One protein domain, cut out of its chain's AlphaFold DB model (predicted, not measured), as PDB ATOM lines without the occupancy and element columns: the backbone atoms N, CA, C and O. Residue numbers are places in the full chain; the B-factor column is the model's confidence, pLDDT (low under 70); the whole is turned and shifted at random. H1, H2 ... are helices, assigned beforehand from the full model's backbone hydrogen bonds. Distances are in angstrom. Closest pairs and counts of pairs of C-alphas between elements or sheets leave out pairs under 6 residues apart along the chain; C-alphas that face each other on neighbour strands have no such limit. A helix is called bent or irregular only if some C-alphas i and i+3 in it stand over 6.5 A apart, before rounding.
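This is residues 2 to 47 of the 304 residues of an uncharacterized protein of Triticum turgidum subsp. durum (UniProt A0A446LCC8). One long helix, H4, makes one end of a drawn-out chain, and from its first residue a thin arm of three very short helices, H3, H2 and H1, is strung out away from it with no packed core. Past the other end of H4 the tail, residues 40 to 47, turns back and swings away. The printed part has 46 residues with four named helices, in the order H1, H2, H3, H4, and no named strand; the class is all helix. The whole is extended, with a radius of gyration of the C-alphas of 17.7 A and spans of 51 by 18 by 13 A.

H4, residues 23 to 39, runs 23.7 A from C-alpha 23 at (-4.473, -43.297, -20.996) to C-alpha 39 at (-17.327, -27.665, -33.256). It has a kink of 35 degrees near residue 33 and is only just irregular: C-alphas 30 and 33 are 6.9 A apart. H3 is residues 15 to 18 and H2 residues 9 to 12, each 5.3 A long. H1, residues 2 to 5, is 5.5 A long and begins at C-alpha 2, (5.857, -53.733, -6.089).

H4 touches no helix and is apart from H3, H2 and H1. H3 and H2 meet only through their link. H2 and H1 are close but not clearly touching, their closest C-alphas, those of Phe 11 and Tyr 5, being 6.3 A apart. H1 and H3 are apart. In H4, 11 of 13 O i to N i+4 pairs are within hydrogen-bond range; H1, H2 and H3 are too short for such a pair.

The C-alphas of Ser 7 and Gly 40, the two farthest apart, are 50.7 A from each other. The printed part has no cut, and its three links between helices are tight. Residues 3 to 10, 13 to 31 and 36 to 41 stand free. The mean pLDDT of the printed part is 80.4; residue 2 and residues 11 to 19 are under 70.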
ATOM      1  N   LYS A   2       5.950 -52.669  -7.109       69.62
ATOM      2  CA  LYS A   2       5.857 -53.733  -6.089       69.62
ATOM      3  C   LYS A   2       7.196 -54.106  -5.436       69.62
ATOM      4  O   LYS A   2       7.269 -54.163  -4.221       69.62
ATOM      5  N   GLU A   3       8.274 -54.236  -6.210       71.38
ATOM      6  CA  GLU A   3       9.617 -54.479  -5.646       71.38
ATOM      7  C   GLU A   3      10.188 -53.286  -4.865       71.38
ATOM      8  O   GLU A   3      10.897 -53.469  -3.885       71.38
ATOM      9  N   LYS A   4       9.886 -52.054  -5.296       71.94
ATOM     10  CA  LYS A   4      10.480 -50.833  -4.730       71.94
ATOM     11  C   LYS A   4       9.719 -50.304  -3.511       71.94
ATOM     12  O   LYS A   4      10.320 -49.682  -2.648       71.94
ATOM     13  N   TYR A   5       8.408 -50.522  -3.474       75.31
ATOM     14  CA  TYR A   5       7.504 -49.945  -2.481       75.31
ATOM     15  C   TYR A   5       6.637 -51.006  -1.787       75.31
ATOM     16  O   TYR A   5       5.769 -50.657  -1.005       75.31
ATOM     17  N   GLY A   6       6.854 -52.304  -2.028       70.12
ATOM     18  CA  GLY A   6       6.027 -53.385  -1.468       70.12
ATOM     19  C   GLY A   6       6.030 -53.478   0.061       70.12
ATOM     20  O   GLY A   6       5.101 -54.030   0.649       70.12
ATOM     21  N   SER A   7       7.055 -52.931   0.715       76.88
ATOM     22  CA  SER A   7       7.137 -52.812   2.173       76.88
ATOM     23  C   SER A   7       6.340 -51.632   2.730       76.88
ATOM     24  O   SER A   7       6.010 -51.647   3.914       76.88
ATOM     25  N   GLU A   8       6.021 -50.640   1.900       78.31
ATOM     26  CA  GLU A   8       5.354 -49.409   2.306       78.31
ATOM     27  C   GLU A   8       3.868 -49.651   2.588       78.31
ATOM     28  O   GLU A   8       3.156 -50.256   1.785       78.31
ATOM     29  N   ASN A   9       3.374 -49.139   3.716       73.06
ATOM     30  CA  ASN A   9       1.984 -49.354   4.130       73.06
ATOM     31  C   ASN A   9       0.982 -48.774   3.116       73.06
ATOM     32  O   ASN A   9       0.022 -49.447   2.762       73.06
ATOM     33  N   TRP A  10       1.277 -47.601   2.545       71.25
ATOM     34  CA  TRP A  10       0.439 -46.963   1.520       71.25
ATOM     35  C   TRP A  10       0.383 -47.731   0.188       71.25
ATOM     36  O   TRP A  10      -0.509 -47.488  -0.619       71.25
ATOM     37  N   PHE A  11       1.341 -48.627  -0.076       66.75
ATOM     38  CA  PHE A  11       1.366 -49.453  -1.289       66.75
ATOM     39  C   PHE A  11       0.569 -50.755  -1.118       66.75
ATOM     40  O   PHE A  11       0.120 -51.337  -2.103       66.75
ATOM     41  N   LYS A  12       0.412 -51.217   0.130       62.47
ATOM     42  CA  LYS A  12      -0.400 -52.389   0.492       62.47
ATOM     43  C   LYS A  12      -1.892 -52.072   0.541       62.47
ATOM     44  O   LYS A  12      -2.701 -52.978   0.365       62.47
ATOM     45  N   ASP A  13      -2.242 -50.810   0.759       57.28
ATOM     46  CA  ASP A  13      -3.616 -50.345   0.645       57.28
ATOM     47  C   ASP A  13      -4.061 -50.378  -0.834       57.28
ATOM     48  O   ASP A  13      -3.349 -49.896  -1.720       57.28
ATOM     49  N   GLU A  14      -5.272 -50.878  -1.128       55.09
ATOM     50  CA  GLU A  14      -5.893 -50.909  -2.479       55.09
ATOM     51  C   GLU A  14      -6.089 -49.513  -3.128       55.09
ATOM     52  O   GLU A  14      -6.663 -49.370  -4.215       55.09
ATOM     53  N   ILE A  15      -5.581 -48.463  -2.481       52.16
ATOM     54  CA  ILE A  15      -5.573 -47.066  -2.911       52.16
ATOM     55  C   ILE A  15      -4.975 -46.927  -4.318       52.16
ATOM     56  O   ILE A  15      -5.482 -46.150  -5.128       52.16
ATOM     57  N   PHE A  16      -3.948 -47.713  -4.662       53.25
ATOM     58  CA  PHE A  16      -3.304 -47.630  -5.977       53.25
ATOM     59  C   PHE A  16      -4.207 -48.073  -7.134       53.25
ATOM     60  O   PHE A  16      -4.215 -47.429  -8.184       53.25
ATOM     61  N   SER A  17      -5.005 -49.126  -6.955       53.41
ATOM     62  CA  SER A  17      -5.970 -49.567  -7.973       53.41
ATOM     63  C   SER A  17      -7.077 -48.537  -8.213       53.41
ATOM     64  O   SER A  17      -7.553 -48.412  -9.337       53.41
ATOM     65  N   GLN A  18      -7.445 -47.756  -7.193       56.78
ATOM     66  CA  GLN A  18      -8.519 -46.759  -7.277       56.78
ATOM     67  C   GLN A  18      -8.062 -45.396  -7.832       56.78
ATOM     68  O   GLN A  18      -8.900 -44.583  -8.216       56.78
ATOM     69  N   GLN A  19      -6.751 -45.135  -7.912       64.38
ATOM     70  CA  GLN A  19      -6.188 -43.838  -8.325       64.38
ATOM     71  C   GLN A  19      -5.585 -43.813  -9.739       64.38
ATOM     72  O   GLN A  19      -5.079 -42.777 -10.177       64.38
ATOM     73  N   THR A  20      -5.619 -44.921 -10.484       72.06
ATOM     74  CA  THR A  20      -5.053 -44.958 -11.840       72.06
ATOM     75  C   THR A  20      -6.089 -44.573 -12.895       72.06
ATOM     76  O   THR A  20      -7.118 -45.217 -13.071       72.06
ATOM     77  N   MET A  21      -5.810 -43.497 -13.633       83.25
ATOM     78  CA  MET A  21      -6.588 -43.098 -14.805       83.25
ATOM     79  C   MET A  21      -6.033 -43.795 -16.051       83.25
ATOM     80  O   MET A  21      -4.827 -43.772 -16.299       83.25
ATOM     81  N   SER A  22      -6.909 -44.378 -16.871       87.19
ATOM     82  CA  SER A  22      -6.484 -44.952 -18.151       87.19
ATOM     83  C   SER A  22      -5.966 -43.866 -19.103       87.19
ATOM     84  O   SER A  22      -6.485 -42.748 -19.133       87.19
ATOM     85  N   VAL A  23      -4.994 -44.210 -19.956       87.94
ATOM     86  CA  VAL A  23      -4.473 -43.297 -20.996       87.94
ATOM     87  C   VAL A  23      -5.600 -42.786 -21.899       87.94
ATOM     88  O   VAL A  23      -5.614 -41.616 -22.275       87.94
ATOM     89  N   LYS A  24      -6.582 -43.644 -22.200       88.81
ATOM     90  CA  LYS A  24      -7.764 -43.292 -22.993       88.81
ATOM     91  C   LYS A  24      -8.594 -42.191 -22.332       88.81
ATOM     92  O   LYS A  24      -8.999 -41.258 -23.019       88.81
ATOM     93  N   GLU A  25      -8.838 -42.292 -21.026       89.62
ATOM     94  CA  GLU A  25      -9.616 -41.289 -20.294       89.62
ATOM     95  C   GLU A  25      -8.832 -39.981 -20.138       89.62
ATOM     96  O   GLU A  25      -9.369 -38.911 -20.412       89.62
ATOM     97  N   GLY A  26      -7.531 -40.056 -19.833       92.69
ATOM     98  CA  GLY A  26      -6.668 -38.872 -19.792       92.69
ATOM     99  C   GLY A  26      -6.642 -38.126 -21.128       92.69
ATOM    100  O   GLY A  26      -6.830 -36.911 -21.173       92.69
ATOM    101  N   LEU A  27      -6.496 -38.853 -22.238       91.69
ATOM    102  CA  LEU A  27      -6.528 -38.274 -23.579       91.69
ATOM    103  C   LEU A  27      -7.896 -37.661 -23.911       91.69
ATOM    104  O   LEU A  27      -7.966 -36.584 -24.505       91.69
ATOM    105  N   ARG A  28      -8.987 -38.322 -23.509       90.94
ATOM    106  CA  ARG A  28     -10.348 -37.806 -23.679       90.94
ATOM    107  C   ARG A  28     -10.508 -36.458 -22.974       90.94
ATOM    108  O   ARG A  28     -10.962 -35.514 -23.614       90.94
ATOM    109  N   LEU A  29     -10.106 -36.350 -21.707       92.62
ATOM    110  CA  LEU A  29     -10.212 -35.110 -20.926       92.62
ATOM    111  C   LEU A  29      -9.398 -33.955 -21.528       92.62
ATOM    112  O   LEU A  29      -9.831 -32.807 -21.457       92.62
ATOM    113  N   LEU A  30      -8.258 -34.250 -22.159       94.00
ATOM    114  CA  LEU A  30      -7.412 -33.242 -22.806       94.00
ATOM    115  C   LEU A  30      -7.982 -32.743 -24.141       94.00
ATOM    116  O   LEU A  30      -7.901 -31.553 -24.444       94.00
ATOM    117  N   ILE A  31      -8.544 -33.638 -24.957       92.56
ATOM    118  CA  ILE A  31      -8.957 -33.312 -26.330       92.56
ATOM    119  C   ILE A  31     -10.396 -32.789 -26.391       92.56
ATOM    120  O   ILE A  31     -10.686 -31.855 -27.145       92.56
ATOM    121  N   VAL A  32     -11.311 -33.383 -25.619       92.62
ATOM    122  CA  VAL A  32     -12.753 -33.117 -25.723       92.62
ATOM    123  C   VAL A  32     -13.107 -31.635 -25.558       92.62
ATOM    124  O   VAL A  32     -13.811 -31.133 -26.432       92.62
ATOM    125  N   PRO A  33     -12.613 -30.890 -24.545       94.62
ATOM    126  CA  PRO A  33     -12.980 -29.482 -24.378       94.62
ATOM    127  C   PRO A  33     -12.623 -28.615 -25.593       94.62
ATOM    128  O   PRO A  33     -13.387 -27.728 -25.974       94.62
ATOM    129  N   SER A  34     -11.477 -28.891 -26.227       94.44
ATOM    130  CA  SER A  34     -11.050 -28.186 -27.440       94.44
ATOM    131  C   SER A  34     -11.975 -28.500 -28.617       94.44
ATOM    132  O   SER A  34     -12.454 -27.583 -29.286       94.44
ATOM    133  N   LEU A  35     -12.299 -29.783 -28.824       92.12
ATOM    134  CA  LEU A  35     -13.208 -30.209 -29.891       92.12
ATOM    135  C   LEU A  35     -14.616 -29.639 -29.710       92.12
ATOM    136  O   LEU A  35     -15.192 -29.146 -30.676       92.12
ATOM    137  N   GLU A  36     -15.161 -29.655 -28.492       94.12
ATOM    138  CA  GLU A  36     -16.475 -29.064 -28.214       94.12
ATOM    139  C   GLU A  36     -16.503 -27.572 -28.544       94.12
ATOM    140  O   GLU A  36     -17.450 -27.086 -29.162       94.12
ATOM    141  N   LYS A  37     -15.448 -26.847 -28.156       95.00
ATOM    142  CA  LYS A  37     -15.318 -25.414 -28.426       95.00
ATOM    143  C   LYS A  37     -15.226 -25.125 -29.924       95.00
ATOM    144  O   LYS A  37     -15.876 -24.197 -30.390       95.00
ATOM    145  N   GLN A  38     -14.428 -25.890 -30.667       94.56
ATOM    146  CA  GLN A  38     -14.246 -25.676 -32.107       94.56
ATOM    147  C   GLN A  38     -15.471 -26.081 -32.930       94.56
ATOM    148  O   GLN A  38     -15.785 -25.419 -33.914       94.56
ATOM    149  N   LEU A  39     -16.161 -27.152 -32.536       91.44
ATOM    150  CA  LEU A  39     -17.327 -27.665 -33.256       91.44
ATOM    151  C   LEU A  39     -18.645 -27.024 -32.800       91.44
ATOM    152  O   LEU A  39     -19.668 -27.225 -33.449       91.44
ATOM    153  N   GLY A  40     -18.646 -26.291 -31.684       93.94
ATOM    154  CA  GLY A  40     -19.846 -25.667 -31.125       93.94
ATOM    155  C   GLY A  40     -20.890 -26.669 -30.622       93.94
ATOM    156  O   GLY A  40     -22.061 -26.322 -30.493       93.94
ATOM    157  N   VAL A  41     -20.494 -27.916 -30.350       90.81
ATOM    158  CA  VAL A  41     -21.391 -28.995 -29.912       90.81
ATOM    159  C   VAL A  41     -20.819 -29.724 -28.707       90.81
ATOM    160  O   VAL A  41     -19.607 -29.862 -28.565       90.81
ATOM    161  N   LYS A  42     -21.701 -30.223 -27.838       91.75
ATOM    162  CA  LYS A  42     -21.311 -31.051 -26.696       91.75
ATOM    163  C   LYS A  42     -21.088 -32.500 -27.109       91.75
ATOM    164  O   LYS A  42     -21.838 -33.056 -27.915       91.75
ATOM    165  N   HIS A  43     -20.059 -33.120 -26.541       90.69
ATOM    166  CA  HIS A  43     -19.845 -34.552 -26.672       90.69
ATOM    167  C   HIS A  43     -20.900 -35.317 -25.857       90.69
ATOM    168  O   HIS A  43     -21.397 -34.838 -24.840       90.69
ATOM    169  N   GLY A  44     -21.253 -36.519 -26.302       87.75
ATOM    170  CA  GLY A  44     -22.299 -37.316 -25.669       87.75
ATOM    171  C   GLY A  44     -22.579 -38.597 -26.443       87.75
ATOM    172  O   GLY A  44     -21.854 -38.941 -27.382       87.75
ATOM    173  N   ASN A  45     -23.635 -39.309 -26.053       83.25
ATOM    174  CA  ASN A  45     -24.082 -40.499 -26.768       83.25
ATOM    175  C   ASN A  45     -24.910 -40.102 -28.002       83.25
ATOM    176  O   ASN A  45     -26.137 -40.139 -27.978       83.25
ATOM    177  N   ASN A  46     -24.219 -39.691 -29.065       83.50
ATOM    178  CA  ASN A  46     -24.835 -39.198 -30.295       83.50
ATOM    179  C   ASN A  46     -24.670 -40.194 -31.449       83.50
ATOM    180  O   ASN A  46     -23.767 -41.038 -31.466       83.50
ATOM    181  N   SER A  47     -25.519 -40.051 -32.471       83.88
ATOM    182  CA  SER A  47     -25.417 -40.830 -33.709       83.88
ATOM    183  C   SER A  47     -24.185 -40.461 -34.540       83.88
ATOM    184  O   SER A  47     -23.788 -41.228 -35.398       83.88
TER     185      SER A  47